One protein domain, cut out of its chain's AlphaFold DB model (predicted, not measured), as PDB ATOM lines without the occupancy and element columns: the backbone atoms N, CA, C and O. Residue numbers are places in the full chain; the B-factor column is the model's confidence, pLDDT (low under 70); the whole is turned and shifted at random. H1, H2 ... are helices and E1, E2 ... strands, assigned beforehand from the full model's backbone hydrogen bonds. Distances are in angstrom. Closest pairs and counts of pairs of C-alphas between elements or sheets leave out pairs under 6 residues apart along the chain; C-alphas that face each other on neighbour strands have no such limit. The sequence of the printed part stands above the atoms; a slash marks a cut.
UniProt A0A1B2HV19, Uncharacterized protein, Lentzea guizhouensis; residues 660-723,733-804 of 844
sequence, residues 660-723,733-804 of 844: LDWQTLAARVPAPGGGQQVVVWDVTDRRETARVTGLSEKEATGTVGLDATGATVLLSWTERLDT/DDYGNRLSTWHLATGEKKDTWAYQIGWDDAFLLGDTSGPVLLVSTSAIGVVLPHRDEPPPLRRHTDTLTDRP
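What this domain is: This is residues 660 to 723 and 733 to 804 of the 844 residues of an uncharacterized protein of Lentzea guizhouensis (UniProt A0A1B2HV19). What does the model look like? A strongly twisted sheet of four strands, E4 E5 E6 E7, makes the middle; the sheet E1 E2 E3 lies partly face to face with it, strands crossed, and a third sheet, E8 E9 E10, packs on the other side through E8 against E4 and E5. H1 fills the corner between E7 and the strands E9 and E10. What is it made of, and how large is it? The printed part has 136 residues with ten named strands, E1 to E10, then one named helix, H1; each sheet is antiparallel and keeps chain order. The class is mostly strand, though under half of the residues, 67, are in named elements. The whole is compact, with a radius of gyration of the C-alphas of 15.3 A and spans of 50 by 41 by 29 A.

How they stand to each other: How does the printed part begin? E1 (residues 664 to 670), E2 (676 to 682) and E3 (688 to 692) form a meander, each strand the antiparallel neighbour of the one before; N 667 and O 679 are 2.9 A apart, N 680 and O 690 2.9 A. What does it face? E4 (703 to 706), E5 (712 to 718), E6 (737 to 743) and E7 (748 to 755) form the other sheet of a sandwich, two sheets face to face, with best planes 24 degrees apart and strands at 50 degrees; the closest C-alphas of E1 and E4 are those of Ala 667 and Val 704, 6.7 A. Within hydrogen-bond range are N 705 and O 714, 2.8 A, N 715 and O 740, 2.8 A, and N 739 and O 753, 2.8 A. What follows? E8 (761 to 764), E9 (772 to 775) and E10 (779 to 783) form a second meander, with N 763 and O 773 2.8 A apart and N 774 and O 781 2.8 A; the closest C-alphas of E5 and E8 are those of Ser 716 and Asp 761, 5.8 A. Where is the helix? H1 (792 to 800), with 3 of 5 O i to N i+4 pairs within hydrogen-bond range, is on the sheet E4 E5 E6 E7 at a height over the sheet of 4.6 A, over none of its strands; its closest C-alphas to E7 are Thr 797 and Tyr 755, 4.8 A.

Where its parts are: Where do the elements begin and end? E1 begins at C-alpha 664, (-37.674, 25.155, -35.303), and H1 ends at C-alpha 800, (-60.045, 2.626, -28.522). Which are longest? E7 measures 21.2 A, E6 20.3 A and E2 20.1 A.

The domain as a whole: Is anything missing? Residues 724 to 732 are not printed, and C-alphas 723 and 733 are 16.1 A apart. Where is confidence low? Residues 720 to 723, 733 to 736, 755 to 758, 777 and 797 to 804 are under 70.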
ATOM      1  N   LEU A 660     -41.343  20.758 -39.972       87.12
ATOM      2  CA  LEU A 660     -41.262  20.409 -41.406       87.12
ATOM      3  C   LEU A 660     -40.644  21.515 -42.274       87.12
ATOM      4  O   LEU A 660     -40.096  21.252 -43.339       87.12
ATOM      5  N   ASP A 661     -40.703  22.764 -41.818       83.38
ATOM      6  CA  ASP A 661     -40.047  23.896 -42.468       83.38
ATOM      7  C   ASP A 661     -38.557  24.058 -42.088       83.38
ATOM      8  O   ASP A 661     -37.856  24.926 -42.618       83.38
ATOM      9  N   TRP A 662     -38.069  23.212 -41.183       82.94
ATOM     10  CA  TRP A 662     -36.693  23.122 -40.708       82.94
ATOM     11  C   TRP A 662     -36.180  24.415 -40.060       82.94
ATOM     12  O   TRP A 662     -34.989  24.725 -40.113       82.94
ATOM     13  N   GLN A 663     -37.076  25.222 -39.487       84.19
ATOM     14  CA  GLN A 663     -36.711  26.449 -38.769       84.19
ATOM     15  C   GLN A 663     -36.686  26.265 -37.257       84.19
ATOM     16  O   GLN A 663     -35.932  26.952 -36.572       84.19
ATOM     17  N   THR A 664     -37.486  25.337 -36.738       88.81
ATOM     18  CA  THR A 664     -37.674  25.155 -35.303       88.81
ATOM     19  C   THR A 664     -37.176  23.784 -34.901       88.81
ATOM     20  O   THR A 664     -37.636  22.780 -35.431       88.81
ATOM     21  N   LEU A 665     -36.257  23.736 -33.945       89.69
ATOM     22  CA  LEU A 665     -35.731  22.500 -33.385       89.69
ATOM     23  C   LEU A 665     -36.125  22.416 -31.918       89.69
ATOM     24  O   LEU A 665     -35.872  23.342 -31.151       89.69
ATOM     25  N   ALA A 666     -36.716  21.300 -31.519       90.06
ATOM     26  CA  ALA A 666     -37.077  21.024 -30.142       90.06
ATOM     27  C   ALA A 666     -36.310  19.805 -29.642       90.06
ATOM     28  O   ALA A 666     -36.153  18.821 -30.359       90.06
ATOM     29  N   ALA A 667     -35.852  19.858 -28.395       90.06
ATOM     30  CA  ALA A 667     -35.206  18.720 -27.763       90.06
ATOM     31  C   ALA A 667     -35.583  18.611 -26.291       90.06
ATOM     32  O   ALA A 667     -35.685  19.609 -25.568       90.06
ATOM     33  N   ARG A 668     -35.755  17.373 -25.833       91.19
ATOM     34  CA  ARG A 668     -35.933  17.054 -24.423       91.19
ATOM     35  C   ARG A 668     -34.580  17.074 -23.724       91.19
ATOM     36  O   ARG A 668     -33.670  16.348 -24.118       91.19
ATOM     37  N   VAL A 669     -34.468  17.878 -22.675       91.81
ATOM     38  CA  VAL A 669     -33.235  18.075 -21.906       91.81
ATOM     39  C   VAL A 669     -33.518  18.035 -20.401       91.81
ATOM     40  O   VAL A 669     -34.650  18.295 -19.974       91.81
ATOM     41  N   PRO A 670     -32.507  17.772 -19.554       91.25
ATOM     42  CA  PRO A 670     -32.666  17.848 -18.108       91.25
ATOM     43  C   PRO A 670     -33.071  19.250 -17.635       91.25
ATOM     44  O   PRO A 670     -32.583  20.271 -18.133       91.25
ATOM     45  N   ALA A 671     -33.954  19.310 -16.638       89.50
ATOM     46  CA  ALA A 671     -34.311  20.560 -15.971       89.50
ATOM     47  C   ALA A 671     -33.339  20.884 -14.814       89.50
ATOM     48  O   ALA A 671     -32.941  19.966 -14.092       89.50
ATOM     49  N   PRO A 672     -32.992  22.167 -14.558       83.88
ATOM     50  CA  PRO A 672     -32.064  22.551 -13.482       83.88
ATOM     51  C   PRO A 672     -32.478  22.092 -12.073       83.88
ATOM     52  O   PRO A 672     -31.625  21.927 -11.207       83.88
ATOM     53  N   GLY A 673     -33.780  21.892 -11.836       79.94
ATOM     54  CA  GLY A 673     -34.349  21.438 -10.560       79.94
ATOM     55  C   GLY A 673     -34.625  19.931 -10.467       79.94
ATOM     56  O   GLY A 673     -35.269  19.505  -9.513       79.94
ATOM     57  N   GLY A 674     -34.171  19.134 -11.440       83.88
ATOM     58  CA  GLY A 674     -34.546  17.724 -11.590       83.88
ATOM     59  C   GLY A 674     -35.779  17.532 -12.486       83.88
ATOM     60  O   GLY A 674     -36.604  18.430 -12.631       83.88
ATOM     61  N   GLY A 675     -35.882  16.362 -13.122       87.00
ATOM     62  CA  GLY A 675     -36.883  16.077 -14.159       87.00
ATOM     63  C   GLY A 675     -36.411  16.433 -15.575       87.00
ATOM     64  O   GLY A 675     -35.215  16.614 -15.819       87.00
ATOM     65  N   GLN A 676     -37.352  16.505 -16.517       90.50
ATOM     66  CA  GLN A 676     -37.105  16.829 -17.927       90.50
ATOM     67  C   GLN A 676     -37.974  18.009 -18.369       90.50
ATOM     68  O   GLN A 676     -39.023  18.290 -17.790       90.50
ATOM     69  N   GLN A 677     -37.525  18.687 -19.415       92.44
ATOM     70  CA  GLN A 677     -38.207  19.797 -20.076       92.44
ATOM     71  C   GLN A 677     -37.947  19.707 -21.580       92.44
ATOM     72  O   GLN A 677     -36.954  19.106 -21.990       92.44
ATOM     73  N   VAL A 678     -38.795  20.325 -22.398       92.19
ATOM     74  CA  VAL A 678     -38.490  20.531 -23.823       92.19
ATOM     75  C   VAL A 678     -37.992  21.954 -23.998       92.19
ATOM     76  O   VAL A 678     -38.634  22.891 -23.529       92.19
ATOM     77  N   VAL A 679     -36.849  22.123 -24.646       92.38
ATOM     78  CA  VAL A 679     -36.322  23.434 -25.035       92.38
ATOM     79  C   VAL A 679     -36.393  23.537 -26.547       92.38
ATOM     80  O   VAL A 679     -36.222  22.537 -27.242       92.38
ATOM     81  N   VAL A 680     -36.705  24.732 -27.037       91.56
ATOM     82  CA  VAL A 680     -36.883  25.005 -28.458       91.56
ATOM     83  C   VAL A 680     -35.923  26.088 -28.902       91.56
ATOM     84  O   VAL A 680     -35.783  27.116 -28.237       91.56
ATOM     85  N   TRP A 681     -35.279  25.851 -30.038       90.94
ATOM     86  CA  TRP A 681     -34.333  26.755 -30.664       90.94
ATOM     87  C   TRP A 681     -34.762  27.092 -32.086       90.94
ATOM     88  O   TRP A 681     -35.273  26.243 -32.817       90.94
ATOM     89  N   ASP A 682     -34.487  28.329 -32.486       87.50
ATOM     90  CA  ASP A 682     -34.434  28.699 -33.896       87.50
ATOM     91  C   ASP A 682     -33.160  28.109 -34.516       87.50
ATOM     92  O   ASP A 682     -32.065  28.302 -33.988       87.50
ATOM     93  N   VAL A 683     -33.286  27.371 -35.616       80.62
ATOM     94  CA  VAL A 683     -32.163  26.676 -36.268       80.62
ATOM     95  C   VAL A 683     -31.196  27.665 -36.931       80.62
ATOM     96  O   VAL A 683     -29.993  27.405 -36.983       80.62
ATOM     97  N   THR A 684     -31.691  28.813 -37.400       77.12
ATOM     98  CA  THR A 684     -30.896  29.832 -38.100       77.12
ATOM     99  C   THR A 684     -30.081  30.660 -37.100       77.12
ATOM    100  O   THR A 684     -28.849  30.730 -37.163       77.12
ATOM    101  N   ASP A 685     -30.757  31.244 -36.113       81.25
ATOM    102  CA  ASP A 685     -30.153  32.145 -35.132       81.25
ATOM    103  C   ASP A 685     -29.608  31.411 -33.897       81.25
ATOM    104  O   ASP A 685     -28.882  32.008 -33.095       81.25
ATOM    105  N   ARG A 686     -29.925  30.116 -33.736       81.75
ATOM    106  CA  ARG A 686     -29.500  29.234 -32.625       81.75
ATOM    107  C   ARG A 686     -29.866  29.773 -31.244       81.75
ATOM    108  O   ARG A 686     -29.221  29.470 -30.238       81.75
ATOM    109  N   ARG A 687     -30.905  30.604 -31.192       86.88
ATOM    110  CA  ARG A 687     -31.443  31.176 -29.960       86.88
ATOM    111  C   ARG A 687     -32.556  30.301 -29.435       86.88
ATOM    112  O   ARG A 687     -33.397  29.847 -30.200       86.88
ATOM    113  N   GLU A 688     -32.575  30.126 -28.120       90.75
ATOM    114  CA  GLU A 688     -33.738  29.569 -27.444       90.75
ATOM    115  C   GLU A 688     -34.933  30.510 -27.642       90.75
ATOM    116  O   GLU A 688     -34.855  31.696 -27.307       90.75
ATOM    117  N   THR A 689     -36.015  29.985 -28.207       89.62
ATOM    118  CA  THR A 689     -37.244  30.734 -28.505       89.62
ATOM    119  C   THR A 689     -38.358  30.417 -27.516       89.62
ATOM    120  O   THR A 689     -39.157  31.296 -27.195       89.62
ATOM    121  N   ALA A 690     -38.408  29.183 -27.013       89.69
ATOM    122  CA  ALA A 690     -39.435  28.723 -26.090       89.69
ATOM    123  C   ALA A 690     -38.958  27.529 -25.254       89.69
ATOM    124  O   ALA A 690     -37.945  26.884 -25.543       89.69
ATOM    125  N   ARG A 691     -39.722  27.219 -24.204       91.06
ATOM    126  CA  ARG A 691     -39.464  26.093 -23.307       91.06
ATOM    127  C   ARG A 691     -40.765  25.576 -22.711       91.06
ATOM    128  O   ARG A 691     -41.581  26.358 -22.232       91.06
ATOM    129  N   VAL A 692     -40.918  24.257 -22.686       90.62
ATOM    130  CA  VAL A 692     -42.033  23.556 -22.045       90.62
ATOM    131  C   VAL A 692     -41.537  22.927 -20.749       90.62
ATOM    132  O   VAL A 692     -40.691  22.030 -20.755       90.62
ATOM    133  N   THR A 693     -42.065  23.412 -19.629       89.25
ATOM    134  CA  THR A 693     -41.743  22.934 -18.276       89.25
ATOM    135  C   THR A 693     -42.934  22.216 -17.649       89.25
ATOM    136  O   THR A 693     -44.070  22.453 -18.041       89.25
ATOM    137  N   GLY A 694     -42.693  21.395 -16.621       85.75
ATOM    138  CA  GLY A 694     -43.775  20.721 -15.891       85.75
ATOM    139  C   GLY A 694     -44.298  19.461 -16.581       85.75
ATOM    140  O   GLY A 694     -45.455  19.095 -16.390       85.75
ATOM    141  N   LEU A 695     -43.448  18.799 -17.371       88.75
ATOM    142  CA  LEU A 695     -43.748  17.483 -17.928       88.75
ATOM    143  C   LEU A 695     -44.013  16.490 -16.793       88.75
ATOM    144  O   LEU A 695     -43.269  16.448 -15.809       88.75
ATOM    145  N   SER A 696     -45.050  15.666 -16.937       87.56
ATOM    146  CA  SER A 696     -45.236  14.519 -16.048       87.56
ATOM    147  C   SER A 696     -44.066  13.534 -16.174       87.56
ATOM    148  O   SER A 696     -43.360  13.513 -17.181       87.56
ATOM    149  N   GLU A 697     -43.869  12.669 -15.176       83.88
ATOM    150  CA  GLU A 697     -42.805  11.649 -15.205       83.88
ATOM    151  C   GLU A 697     -42.893  10.738 -16.446       83.88
ATOM    152  O   GLU A 697     -41.873  10.305 -16.976       83.88
ATOM    153  N   LYS A 698     -44.111  10.498 -16.950       84.56
ATOM    154  CA  LYS A 698     -44.360   9.701 -18.158       84.56
ATOM    155  C   LYS A 698     -43.999  10.478 -19.431       84.56
ATOM    156  O   LYS A 698     -43.212   9.987 -20.238       84.56
ATOM    157  N   GLU A 699     -44.476  11.719 -19.565       86.06
ATOM    158  CA  GLU A 699     -44.123  12.619 -20.682       86.06
ATOM    159  C   GLU A 699     -42.618  12.898 -20.750       86.06
ATOM    160  O   GLU A 699     -42.048  12.995 -21.834       86.06
ATOM    161  N   ALA A 700     -41.946  12.951 -19.599       84.81
ATOM    162  CA  ALA A 700     -40.498  13.106 -19.494       84.81
ATOM    163  C   ALA A 700     -39.703  11.950 -20.132       84.81
ATOM    164  O   ALA A 700     -38.495  12.080 -20.317       84.81
ATOM    165  N   THR A 701     -40.355  10.832 -20.465       78.81
ATOM    166  CA  THR A 701     -39.748   9.701 -21.186       78.81
ATOM    167  C   THR A 701     -40.192   9.588 -22.644       78.81
ATOM    168  O   THR A 701     -39.586   8.812 -23.378       78.81
ATOM    169  N   GLY A 702     -41.127  10.431 -23.090       78.69
ATOM    170  CA  GLY A 702     -41.676  10.422 -24.446       78.69
ATOM    171  C   GLY A 702     -40.828  11.073 -25.542       78.69
ATOM    172  O   GLY A 702     -39.979  11.925 -25.258       78.69
ATOM    173  N   THR A 703     -41.102  10.687 -26.785       82.44
ATOM    174  CA  THR A 703     -40.531  11.225 -28.024       82.44
ATOM    175  C   THR A 703     -41.067  12.629 -28.291       82.44
ATOM    176  O   THR A 703     -42.262  12.893 -28.119       82.44
ATOM    177  N   VAL A 704     -40.185  13.545 -28.695       85.69
ATOM    178  CA  VAL A 704     -40.555  14.918 -29.068       85.69
ATOM    179  C   VAL A 704     -40.888  14.959 -30.554       85.69
ATOM    180  O   VAL A 704     -40.136  14.438 -31.361       85.69
ATOM    181  N   GLY A 705     -41.990  15.613 -30.909       85.56
ATOM    182  CA  GLY A 705     -42.370  15.955 -32.277       85.56
ATOM    183  C   GLY A 705     -42.773  17.426 -32.381       85.56
ATOM    184  O   GLY A 705     -43.145  18.054 -31.385       85.56
ATOM    185  N   LEU A 706     -42.721  17.980 -33.590       85.75
ATOM    186  CA  LEU A 706     -43.203  19.327 -33.896       85.75
ATOM    187  C   LEU A 706     -44.279  19.273 -34.980       85.75
ATOM    188  O   LEU A 706     -44.273  18.384 -35.831       85.75
ATOM    189  N   ASP A 707     -45.213  20.223 -34.939       83.50
ATOM    190  CA  ASP A 707     -46.098  20.460 -36.081       83.50
ATOM    191  C   ASP A 707     -45.343  21.092 -37.263       83.50
ATOM    192  O   ASP A 707     -44.186  21.511 -37.142       83.50
ATOM    193  N   ALA A 708     -46.008  21.186 -38.418       80.38
ATOM    194  CA  ALA A 708     -45.397  21.714 -39.639       80.38
ATOM    195  C   ALA A 708     -44.809  23.128 -39.480       80.38
ATOM    196  O   ALA A 708     -43.850  23.483 -40.160       80.38
ATOM    197  N   THR A 709     -45.378  23.924 -38.571       79.25
ATOM    198  CA  THR A 709     -45.007  25.326 -38.338       79.25
ATOM    199  C   THR A 709     -44.022  25.519 -37.187       79.25
ATOM    200  O   THR A 709     -43.554  26.633 -36.971       79.25
ATOM    201  N   GLY A 710     -43.737  24.467 -36.413       82.06
ATOM    202  CA  GLY A 710     -42.977  24.569 -35.170       82.06
ATOM    203  C   GLY A 710     -43.699  25.350 -34.065       82.06
ATOM    204  O   GLY A 710     -43.038  25.884 -33.181       82.06
ATOM    205  N   ALA A 711     -45.032  25.450 -34.100       84.62
ATOM    206  CA  ALA A 711     -45.820  26.190 -33.104       84.62
ATOM    207  C   ALA A 711     -46.322  25.299 -31.954       84.62
ATOM    208  O   ALA A 711     -46.526  25.770 -30.828       84.62
ATOM    209  N   THR A 712     -46.499  24.005 -32.222       86.94
ATOM    210  CA  THR A 712     -46.980  23.008 -31.260       86.94
ATOM    211  C   THR A 712     -45.934  21.918 -31.064       86.94
ATOM    212  O   THR A 712     -45.454  21.337 -32.036       86.94
ATOM    213  N   VAL A 713     -45.626  21.599 -29.805       88.38
ATOM    214  CA  VAL A 713     -44.863  20.397 -29.438       88.38
ATOM    215  C   VAL A 713     -45.823  19.247 -29.205       88.38
ATOM    216  O   VAL A 713     -46.787  19.367 -28.443       88.38
ATOM    217  N   LEU A 714     -45.521  18.121 -29.834       86.69
ATOM    218  CA  LEU A 714     -46.159  16.839 -29.597       86.69
ATOM    219  C   LEU A 714     -45.230  15.980 -28.743       86.69
ATOM    220  O   LEU A 714     -44.033  15.902 -29.003       86.69
ATOM    221  N   LEU A 715     -45.780  15.350 -27.711       87.19
ATOM    222  CA  LEU A 715     -45.071  14.367 -26.900       87.19
ATOM    223  C   LEU A 715     -45.781  13.031 -27.023       87.19
ATOM    224  O   LEU A 715     -46.893  12.888 -26.512       87.19
ATOM    225  N   SER A 716     -45.131  12.088 -27.694       84.12
ATOM    226  CA  SER A 716     -45.534  10.685 -27.794       84.12
ATOM    227  C   SER A 716     -44.941   9.923 -26.610       84.12
ATOM    228  O   SER A 716     -43.740   9.986 -26.381       84.12
ATOM    229  N   TRP A 717     -45.749   9.262 -25.786       83.81
ATOM    230  CA  TRP A 717     -45.263   8.532 -24.612       83.81
ATOM    231  C   TRP A 717     -46.146   7.335 -24.292       83.81
ATOM    232  O   TRP A 717     -47.362   7.381 -24.438       83.81
ATOM    233  N   THR A 718     -45.550   6.262 -23.783       76.00
ATOM    234  CA  THR A 718     -46.300   5.069 -23.378       76.00
ATOM    235  C   THR A 718     -46.589   5.095 -21.884       76.00
ATOM    236  O   THR A 718     -45.731   5.408 -21.051       76.00
ATOM    237  N   GLU A 719     -47.805   4.718 -21.514       72.00
ATOM    238  CA  GLU A 719     -48.153   4.419 -20.130       72.00
ATOM    239  C   GLU A 719     -47.327   3.207 -19.670       72.00
ATOM    240  O   GLU A 719     -47.464   2.142 -20.247       72.00
ATOM    241  N   ARG A 720     -46.412   3.318 -18.696       62.72
ATOM    242  CA  ARG A 720     -45.621   2.146 -18.260       62.72
ATOM    243  C   ARG A 720     -46.499   1.123 -17.537       62.72
ATOM    244  O   ARG A 720     -47.243   1.488 -16.631       62.72
ATOM    245  N   LEU A 721     -46.336  -0.154 -17.893       59.84
ATOM    246  CA  LEU A 721     -46.871  -1.277 -17.120       59.84
ATOM    247  C   LEU A 721     -46.237  -1.282 -15.730       59.84
ATOM    248  O   LEU A 721     -45.014  -1.170 -15.603       59.84
ATOM    249  N   ASP A 722     -47.060  -1.447 -14.696       59.34
ATOM    250  CA  ASP A 722     -46.556  -1.760 -13.365       59.34
ATOM    251  C   ASP A 722     -45.813  -3.101 -13.440       59.34
ATOM    252  O   ASP A 722     -46.375  -4.129 -13.808       59.34
ATOM    253  N   THR A 723     -44.523  -3.087 -13.105       55.69
ATOM    254  CA  THR A 723     -43.649  -4.270 -13.144       55.69
ATOM    255  C   THR A 723     -44.074  -5.398 -12.194       55.69
ATOM    256  O   THR A 723     -43.519  -6.492 -12.266       55.69
ATOM    257  N   ASP A 733     -57.018  -1.411 -19.005       53.19
ATOM    258  CA  ASP A 733     -57.679  -1.186 -20.306       53.19
ATOM    259  C   ASP A 733     -57.224   0.114 -20.994       53.19
ATOM    260  O   ASP A 733     -57.375   0.271 -22.208       53.19
ATOM    261  N   ASP A 734     -56.664   1.046 -20.222       52.91
ATOM    262  CA  ASP A 734     -56.126   2.325 -20.668       52.91
ATOM    263  C   ASP A 734     -54.599   2.311 -20.885       52.91
ATOM    264  O   ASP A 734     -54.034   3.334 -21.272       52.91
ATOM    265  N   TYR A 735     -53.937   1.158 -20.709       62.97
ATOM    266  CA  TYR A 735     -52.540   0.959 -21.095       62.97
ATOM    267  C   TYR A 735     -52.380   1.150 -22.609       62.97
ATOM    268  O   TYR A 735     -52.989   0.438 -23.411       62.97
ATOM    269  N   GLY A 736     -51.548   2.111 -23.008       67.38
ATOM    270  CA  GLY A 736     -51.304   2.395 -24.413       67.38
ATOM    271  C   GLY A 736     -50.392   3.590 -24.656       67.38
ATOM    272  O   GLY A 736     -49.891   4.217 -23.716       67.38
ATOM    273  N   ASN A 737     -50.181   3.893 -25.936       76.12
ATOM    274  CA  ASN A 737     -49.450   5.081 -26.343       76.12
ATOM    275  C   ASN A 737     -50.353   6.308 -26.199       76.12
ATOM    276  O   ASN A 737     -51.566   6.271 -26.430       76.12
ATOM    277  N   ARG A 738     -49.765   7.398 -25.730       81.06
ATOM    278  CA  ARG A 738     -50.433   8.651 -25.415       81.06
ATOM    279  C   ARG A 738     -49.717   9.771 -26.138       81.06
ATOM    280  O   ARG A 738     -48.497   9.774 -26.249       81.06
ATOM    281  N   LEU A 739     -50.490  10.736 -26.604       84.75
ATOM    282  CA  LEU A 739     -49.981  11.925 -27.259       84.75
ATOM    283  C   LEU A 739     -50.427  13.140 -26.459       84.75
ATOM    284  O   LEU A 739     -51.623  13.330 -26.257       84.75
ATOM    285  N   SER A 740     -49.495  13.971 -26.015       88.38
ATOM    286  CA  SER A 740     -49.801  15.274 -25.419       88.38
ATOM    287  C   SER A 740     -49.418  16.386 -26.387       88.38
ATOM    288  O   SER A 740     -48.325  16.346 -26.944       88.38
ATOM    289  N   THR A 741     -50.264  17.404 -26.550       88.31
ATOM    290  CA  THR A 741     -49.881  18.629 -27.276       88.31
ATOM    291  C   THR A 741     -49.670  19.799 -26.337       88.31
ATOM    292  O   THR A 741     -50.412  20.000 -25.372       88.31
ATOM    293  N   TRP A 742     -48.660  20.595 -26.660       89.44
ATOM    294  CA  TRP A 742     -48.247  21.769 -25.911       89.44
ATOM    295  C   TRP A 742     -48.067  22.938 -26.867       89.44
ATOM    296  O   TRP A 742     -47.425  22.803 -27.908       89.44
ATOM    297  N   HIS A 743     -48.629  24.089 -26.520       86.94
ATOM    298  CA  HIS A 743     -48.514  25.286 -27.341       86.94
ATOM    299  C   HIS A 743     -47.248  26.062 -26.961       86.94
ATOM    300  O   HIS A 743     -47.094  26.471 -25.811       86.94
ATOM    301  N   LEU A 744     -46.331  26.279 -27.908       83.94
ATOM    302  CA  LEU A 744     -44.994  26.788 -27.583       83.94
ATOM    303  C   LEU A 744     -44.977  28.234 -27.099       83.94
ATOM    304  O   LEU A 744     -44.220  28.560 -26.189       83.94
ATOM    305  N   ALA A 745     -45.834  29.093 -27.653       78.69
ATOM    306  CA  ALA A 745     -45.855  30.505 -27.270       78.69
ATOM    307  C   ALA A 745     -46.387  30.736 -25.844       78.69
ATOM    308  O   ALA A 745     -46.059  31.743 -25.224       78.69
ATOM    309  N   THR A 746     -47.220  29.824 -25.330       79.81
ATOM    310  CA  THR A 746     -47.826  29.941 -23.991       79.81
ATOM    311  C   THR A 746     -47.212  28.975 -22.979       79.81
ATOM    312  O   THR A 746     -47.334  29.203 -21.781       79.81
ATOM    313  N   GLY A 747     -46.549  27.905 -23.437       79.44
ATOM    314  CA  GLY A 747     -46.051  26.820 -22.587       79.44
ATOM    315  C   GLY A 747     -47.168  25.971 -21.970       79.44
ATOM    316  O   GLY A 747     -46.901  25.150 -21.094       79.44
ATOM    317  N   GLU A 748     -48.417  26.168 -22.401       84.31
ATOM    318  CA  GLU A 748     -49.586  25.498 -21.838       84.31
ATOM    319  C   GLU A 748     -49.859  24.170 -22.544       84.31
ATOM    320  O   GLU A 748     -49.795  24.053 -23.775       84.31
ATOM    321  N   LYS A 749     -50.207  23.166 -21.738       87.19
ATOM    322  CA  LYS A 749     -50.702  21.881 -22.219       87.19
ATOM    323  C   LYS A 749     -52.109  22.065 -22.775       87.19
ATOM    324  O   LYS A 749     -52.989  22.541 -22.063       87.19
ATOM    325  N   LYS A 750     -52.314  21.666 -24.028       82.94
ATOM    326  CA  LYS A 750     -53.598  21.809 -24.715       82.94
ATOM    327  C   LYS A 750     -54.484  20.594 -24.466       82.94
ATOM    328  O   LYS A 750     -55.545  20.723 -23.873       82.94
ATOM    329  N   ASP A 751     -54.012  19.417 -24.863       80.06
ATOM    330  CA  ASP A 751     -54.794  18.181 -24.843       80.06
ATOM    331  C   ASP A 751     -53.893  16.953 -24.607       80.06
ATOM    332  O   ASP A 751     -52.670  16.996 -24.781       80.06
ATOM    333  N   THR A 752     -54.501  15.836 -24.201       83.19
ATOM    334  CA  THR A 752     -53.864  14.510 -24.170       83.19
ATOM    335  C   THR A 752     -54.807  13.485 -24.754       83.19
ATOM    336  O   THR A 752     -55.963  13.400 -24.346       83.19
ATOM    337  N   TRP A 753     -54.288  12.672 -25.660       77.00
ATOM    338  CA  TRP A 753     -55.049  11.644 -26.340       77.00
ATOM    339  C   TRP A 753     -54.413  10.274 -26.163       77.00
ATOM    340  O   TRP A 753     -53.201  10.156 -26.017       77.00
ATOM    341  N   ALA A 754     -55.237   9.231 -26.187       74.88
ATOM    342  CA  ALA A 754     -54.780   7.852 -26.294       74.88
ATOM    343  C   ALA A 754     -54.756   7.452 -27.767       74.88
ATOM    344  O   ALA A 754     -55.696   7.778 -28.483       74.88
ATOM    345  N   TYR A 755     -53.740   6.726 -28.214       69.25
ATOM    346  CA  TYR A 755     -53.718   6.132 -29.546       69.25
ATOM    347  C   TYR A 755     -53.160   4.705 -29.500       69.25
ATOM    348  O   TYR A 755     -52.778   4.188 -28.449       69.25
ATOM    349  N   GLN A 756     -53.251   4.003 -30.624       67.25
ATOM    350  CA  GLN A 756     -53.070   2.553 -30.661       67.25
ATOM    351  C   GLN A 756     -51.612   2.136 -30.415       67.25
ATOM    352  O   GLN A 756     -50.689   2.733 -30.951       67.25
ATOM    353  N   ILE A 757     -51.424   1.043 -29.665       62.28
ATOM    354  CA  ILE A 757     -50.108   0.534 -29.224       62.28
ATOM    355  C   ILE A 757     -49.167   0.164 -30.380       62.28
ATOM    356  O   ILE A 757     -47.957   0.175 -30.196       62.28
ATOM    357  N   GLY A 758     -49.683  -0.204 -31.555       67.44
ATOM    358  CA  GLY A 758     -48.814  -0.627 -32.661       67.44
ATOM    359  C   GLY A 758     -48.231   0.490 -33.513       67.44
ATOM    360  O   GLY A 758     -47.545   0.186 -34.483       67.44
ATOM    361  N   TRP A 759     -48.518   1.743 -33.171       75.75
ATOM    362  CA  TRP A 759     -47.819   2.902 -33.704       75.75
ATOM    363  C   TRP A 759     -46.963   3.461 -32.579       75.75
ATOM    364  O   TRP A 759     -47.498   3.812 -31.530       75.75
ATOM    365  N   ASP A 760     -45.655   3.501 -32.784       72.56
ATOM    366  CA  ASP A 760     -44.687   3.990 -31.810       72.56
ATOM    367  C   ASP A 760     -44.849   5.508 -31.636       72.56
ATOM    368  O   ASP A 760     -44.999   5.991 -30.517       72.56
ATOM    369  N   ASP A 761     -44.977   6.249 -32.743       76.81
ATOM    370  CA  ASP A 761     -45.027   7.714 -32.747       76.81
ATOM    371  C   ASP A 761     -46.108   8.281 -33.677       76.81
ATOM    372  O   ASP A 761     -46.632   7.598 -34.560       76.81
ATOM    373  N   ALA A 762     -46.446   9.559 -33.474       80.44
ATOM    374  CA  ALA A 762     -47.394  10.301 -34.298       80.44
ATOM    375  C   ALA A 762     -46.856  11.698 -34.650       80.44
ATOM    376  O   ALA A 762     -46.412  12.436 -33.770       80.44
ATOM    377  N   PHE A 763     -46.965  12.087 -35.921       81.25
ATOM    378  CA  PHE A 763     -46.478  13.359 -36.461       81.25
ATOM    379  C   PHE A 763     -47.582  14.092 -37.227       81.25
ATOM    380  O   PHE A 763     -48.390  13.473 -37.921       81.25
ATOM    381  N   LEU A 764     -47.620  15.422 -37.125       84.00
ATOM    382  CA  LEU A 764     -48.563  16.255 -37.874       84.00
ATOM    383  C   LEU A 764     -47.926  16.727 -39.181       84.00
ATOM    384  O   LEU A 764     -46.869  17.351 -39.164       84.00
ATOM    385  N   LEU A 765     -48.605  16.496 -40.305       84.75
ATOM    386  CA  LEU A 765     -48.191  16.992 -41.625       84.75
ATOM    387  C   LEU A 765     -48.656  18.424 -41.912       84.75
ATOM    388  O   LEU A 765     -48.502  18.936 -43.014       84.75
ATOM    389  N   GLY A 766     -49.261  19.078 -40.931       80.56
ATOM    390  CA  GLY A 766     -49.807  20.418 -41.057       80.56
ATOM    391  C   GLY A 766     -50.109  20.988 -39.682       80.56
ATOM    392  O   GLY A 766     -49.399  20.716 -38.714       80.56
ATOM    393  N   ASP A 767     -51.191  21.757 -39.596       74.94
ATOM    394  CA  ASP A 767     -51.770  22.135 -38.311       74.94
ATOM    395  C   ASP A 767     -52.495  20.944 -37.646       74.94
ATOM    396  O   ASP A 767     -52.549  19.831 -38.172       74.94
ATOM    397  N   THR A 768     -53.113  21.172 -36.486       71.38
ATOM    398  CA  THR A 768     -53.852  20.130 -35.746       71.38
ATOM    399  C   THR A 768     -55.086  19.566 -36.474       71.38
ATOM    400  O   THR A 768     -55.729  18.651 -35.959       71.38
ATOM    401  N   SER A 769     -55.456  20.117 -37.633       78.81
ATOM    402  CA  SER A 769     -56.535  19.635 -38.505       78.81
ATOM    403  C   SER A 769     -56.043  18.964 -39.791       78.81
ATOM    404  O   SER A 769     -56.849  18.361 -40.502       78.81
ATOM    405  N   GLY A 770     -54.741  19.040 -40.071       82.62
ATOM    406  CA  GLY A 770     -54.097  18.413 -41.217       82.62
ATOM    407  C   GLY A 770     -53.895  16.900 -41.068       82.62
ATOM    408  O   GLY A 770     -54.287  16.305 -40.057       82.62
ATOM    409  N   PRO A 771     -53.293  16.257 -42.084       88.69
ATOM    410  CA  PRO A 771     -53.002  14.831 -42.044       88.69
ATOM    411  C   PRO A 771     -52.072  14.456 -40.881       88.69
ATOM    412  O   PRO A 771     -51.198  15.232 -40.489       88.69
ATOM    413  N   VAL A 772     -52.240  13.242 -40.362       87.50
ATOM    414  CA  VAL A 772     -51.404  12.674 -39.293       87.50
ATOM    415  C   VAL A 772     -50.648  11.479 -39.856       87.50
ATOM    416  O   VAL A 772     -51.260  10.593 -40.459       87.50
ATOM    417  N   LEU A 773     -49.334  11.444 -39.643       87.00
ATOM    418  CA  LEU A 773     -48.537  10.235 -39.804       87.00
ATOM    419  C   LEU A 773     -48.475   9.494 -38.480       87.00
ATOM    420  O   LEU A 773     -48.209  10.085 -37.440       87.00
ATOM    421  N   LEU A 774     -48.687   8.194 -38.543       83.38
ATOM    422  CA  LEU A 774     -48.460   7.257 -37.461       83.38
ATOM    423  C   LEU A 774     -47.296   6.387 -37.881       83.38
ATOM    424  O   LEU A 774     -47.278   5.875 -38.996       83.38
ATOM    425  N   VAL A 775     -46.310   6.237 -37.022       79.44
ATOM    426  CA  VAL A 775     -45.062   5.583 -37.382       79.44
ATOM    427  C   VAL A 775     -44.871   4.369 -36.507       79.44
ATOM    428  O   VAL A 775     -45.093   4.415 -35.303       79.44
ATOM    429  N   SER A 776     -44.460   3.277 -37.133       75.25
ATOM    430  CA  SER A 776     -43.887   2.121 -36.461       75.25
ATOM    431  C   SER A 776     -42.483   1.889 -37.003       75.25
ATOM    432  O   SER A 776     -42.106   2.450 -38.032       75.25
ATOM    433  N   THR A 777     -41.740   0.993 -36.370       69.69
ATOM    434  CA  THR A 777     -40.421   0.551 -36.856       69.69
ATOM    435  C   THR A 777     -40.329   0.223 -38.355       69.69
ATOM    436  O   THR A 777     -39.248   0.374 -38.908       69.69
ATOM    437  N   SER A 778     -41.406  -0.224 -39.015       71.50
ATOM    438  CA  SER A 778     -41.360  -0.762 -40.390       71.50
ATOM    439  C   SER A 778     -42.456  -0.271 -41.342       71.50
ATOM    440  O   SER A 778     -42.498  -0.649 -42.517       71.50
ATOM    441  N   ALA A 779     -43.380   0.547 -40.847       79.69
ATOM    442  CA  ALA A 779     -44.523   1.023 -41.612       79.69
ATOM    443  C   ALA A 779     -44.982   2.396 -41.127       79.69
ATOM    444  O   ALA A 779     -44.828   2.733 -39.950       79.69
ATOM    445  N   ILE A 780     -45.631   3.132 -42.026       85.50
ATOM    446  CA  ILE A 780     -46.249   4.432 -41.768       85.50
ATOM    447  C   ILE A 780     -47.746   4.341 -42.059       85.50
ATOM    448  O   ILE A 780     -48.156   3.994 -43.163       85.50
ATOM    449  N   GLY A 781     -48.578   4.682 -41.087       86.81
ATOM    450  CA  GLY A 781     -50.000   4.930 -41.262       86.81
ATOM    451  C   GLY A 781     -50.243   6.396 -41.602       86.81
ATOM    452  O   GLY A 781     -49.680   7.285 -40.976       86.81
ATOM    453  N   VAL A 782     -51.102   6.665 -42.576       89.62
ATOM    454  CA  VAL A 782     -51.539   8.010 -42.951       89.62
ATOM    455  C   VAL A 782     -53.015   8.151 -42.615       89.62
ATOM    456  O   VAL A 782     -53.837   7.334 -43.040       89.62
ATOM    457  N   VAL A 783     -53.349   9.204 -41.875       89.38
ATOM    458  CA  VAL A 783     -54.724   9.593 -41.555       89.38
ATOM    459  C   VAL A 783     -55.011  10.932 -42.228       89.38
ATOM    460  O   VAL A 783     -54.346  11.927 -41.943       89.38
ATOM    461  N   LEU A 784     -55.978  10.964 -43.140       89.56
ATOM    462  CA  LEU A 784     -56.302  12.113 -43.985       89.56
ATOM    463  C   LEU A 784     -57.455  12.947 -43.408       89.56
ATOM    464  O   LEU A 784     -58.329  12.413 -42.726       89.56
ATOM    465  N   PRO A 785     -57.507  14.262 -43.658       87.38
ATOM    466  CA  PRO A 785     -58.669  15.069 -43.304       87.38
ATOM    467  C   PRO A 785     -59.865  14.732 -44.206       87.38
ATOM    468  O   PRO A 785     -59.748  14.740 -45.428       87.38
ATOM    469  N   HIS A 786     -61.036  14.508 -43.603       85.06
ATOM    470  CA  HIS A 786     -62.308  14.337 -44.316       85.06
ATOM    471  C   HIS A 786     -63.292  15.427 -43.896       85.06
ATOM    472  O   HIS A 786     -63.347  15.799 -42.726       85.06
ATOM    473  N   ARG A 787     -64.076  15.953 -44.845       80.50
ATOM    474  CA  ARG A 787     -64.960  17.114 -44.604       80.50
ATOM    475  C   ARG A 787     -66.066  16.855 -43.580       80.50
ATOM    476  O   ARG A 787     -66.457  17.788 -42.886       80.50
ATOM    477  N   ASP A 788     -66.549  15.619 -43.501       83.38
ATOM    478  CA  ASP A 788     -67.711  15.233 -42.690       83.38
ATOM    479  C   ASP A 788     -67.328  14.461 -41.418       83.38
ATOM    480  O   ASP A 788     -68.194  13.945 -40.711       83.38
ATOM    481  N   GLU A 789     -66.034  14.382 -41.103       81.75
ATOM    482  CA  GLU A 789     -65.532  13.639 -39.952       81.75
ATOM    483  C   GLU A 789     -64.698  14.538 -39.021       81.75
ATOM    484  O   GLU A 789     -64.248  15.614 -39.423       81.75
ATOM    485  N   PRO A 790     -64.482  14.140 -37.751       82.44
ATOM    486  CA  PRO A 790     -63.580  14.863 -36.864       82.44
ATOM    487  C   PRO A 790     -62.168  15.018 -37.462       82.44
ATOM    488  O   PRO A 790     -61.772  14.234 -38.328       82.44
ATOM    489  N   PRO A 791     -61.361  15.977 -36.970       85.12
ATOM    490  CA  PRO A 791     -59.964  16.105 -37.372       85.12
ATOM    491  C   PRO A 791     -59.205  14.770 -37.254       85.12
ATOM    492  O   PRO A 791     -59.468  14.027 -36.302       85.12
ATOM    493  N   PRO A 792     -58.251  14.471 -38.159       85.81
ATOM    494  CA  PRO A 792     -57.538  13.189 -38.218       85.81
ATOM    495  C   PRO A 792     -57.026  12.696 -36.866       85.81
ATOM    496  O   PRO A 792     -57.273  11.550 -36.484       85.81
ATOM    497  N   LEU A 793     -56.412  13.600 -36.098       78.81
ATOM    498  CA  LEU A 793     -55.871  13.283 -34.784       78.81
ATOM    499  C   LEU A 793     -56.954  12.786 -33.815       78.81
ATOM    500  O   LEU A 793     -56.750  11.802 -33.116       78.81
ATOM    501  N   ARG A 794     -58.137  13.410 -33.831       77.81
ATOM    502  CA  ARG A 794     -59.264  13.041 -32.967       77.81
ATOM    503  C   ARG A 794     -59.925  11.730 -33.398       77.81
ATOM    504  O   ARG A 794     -60.274  10.917 -32.547       77.81
ATOM    505  N   ARG A 795     -60.064  11.496 -34.712       78.56
ATOM    506  CA  ARG A 795     -60.616  10.231 -35.241       78.56
ATOM    507  C   ARG A 795     -59.785   9.041 -34.806       78.56
ATOM    508  O   ARG A 795     -60.341   8.024 -34.408       78.56
ATOM    509  N   HIS A 796     -58.465   9.169 -34.875       71.00
ATOM    510  CA  HIS A 796     -57.584   8.075 -34.507       71.00
ATOM    511  C   HIS A 796     -57.652   7.781 -33.000       71.00
ATOM    512  O   HIS A 796     -57.705   6.620 -32.596       71.00
ATOM    513  N   THR A 797     -57.760   8.812 -32.163       67.75
ATOM    514  CA  THR A 797     -57.690   8.660 -30.705       67.75
ATOM    515  C   THR A 797     -58.988   8.169 -30.057       67.75
ATOM    516  O   THR A 797     -58.952   7.484 -29.036       67.75
ATOM    517  N   ASP A 798     -60.141   8.441 -30.677       60.81
ATOM    518  CA  ASP A 798     -61.456   7.992 -30.194       60.81
ATOM    519  C   ASP A 798     -61.737   6.501 -30.516       60.81
ATOM    520  O   ASP A 798     -62.717   5.926 -30.046       60.81
ATOM    521  N   THR A 799     -60.882   5.821 -31.297       55.59
ATOM    522  CA  THR A 799     -61.142   4.441 -31.765       55.59
ATOM    523  C   THR A 799     -60.892   3.326 -30.741       55.59
ATOM    524  O   THR A 799     -61.186   2.161 -31.045       55.59
ATOM    525  N   LEU A 800     -60.388   3.630 -29.542       53.91
ATOM    526  CA  LEU A 800     -60.045   2.626 -28.522       53.91
ATOM    527  C   LEU A 800     -61.243   2.116 -27.697       53.91
ATOM    528  O   LEU A 800     -61.130   1.064 -27.069       53.91
ATOM    529  N   THR A 801     -62.390   2.798 -27.731       49.69
ATOM    530  CA  THR A 801     -63.533   2.534 -26.835       49.69
ATOM    531  C   THR A 801     -64.587   1.559 -27.371       49.69
ATOM    532  O   THR A 801     -65.340   1.020 -26.569       49.69
ATOM    533  N   ASP A 802     -64.607   1.246 -28.672       48.25
ATOM    534  CA  ASP A 802     -65.551   0.277 -29.259       48.25
ATOM    535  C   ASP A 802     -64.811  -0.802 -30.062       48.25
ATOM    536  O   ASP A 802     -64.273  -0.536 -31.142       48.25
ATOM    537  N   ARG A 803     -64.749  -2.034 -29.541       52.53
ATOM    538  CA  ARG A 803     -64.119  -3.194 -30.205       52.53
ATOM    539  C   ARG A 803     -65.189  -4.151 -30.756       52.53
ATOM    540  O   ARG A 803     -65.509  -5.133 -30.083       52.53
ATOM    541  N   PRO A 804     -65.761  -3.918 -31.951       52.72
ATOM    542  CA  PRO A 804     -66.536  -4.961 -32.612       52.72
ATOM    543  C   PRO A 804     -65.589  -6.095 -33.025       52.72
ATOM    544  O   PRO A 804     -64.511  -5.831 -33.543       52.72
TER     545      PRO A 804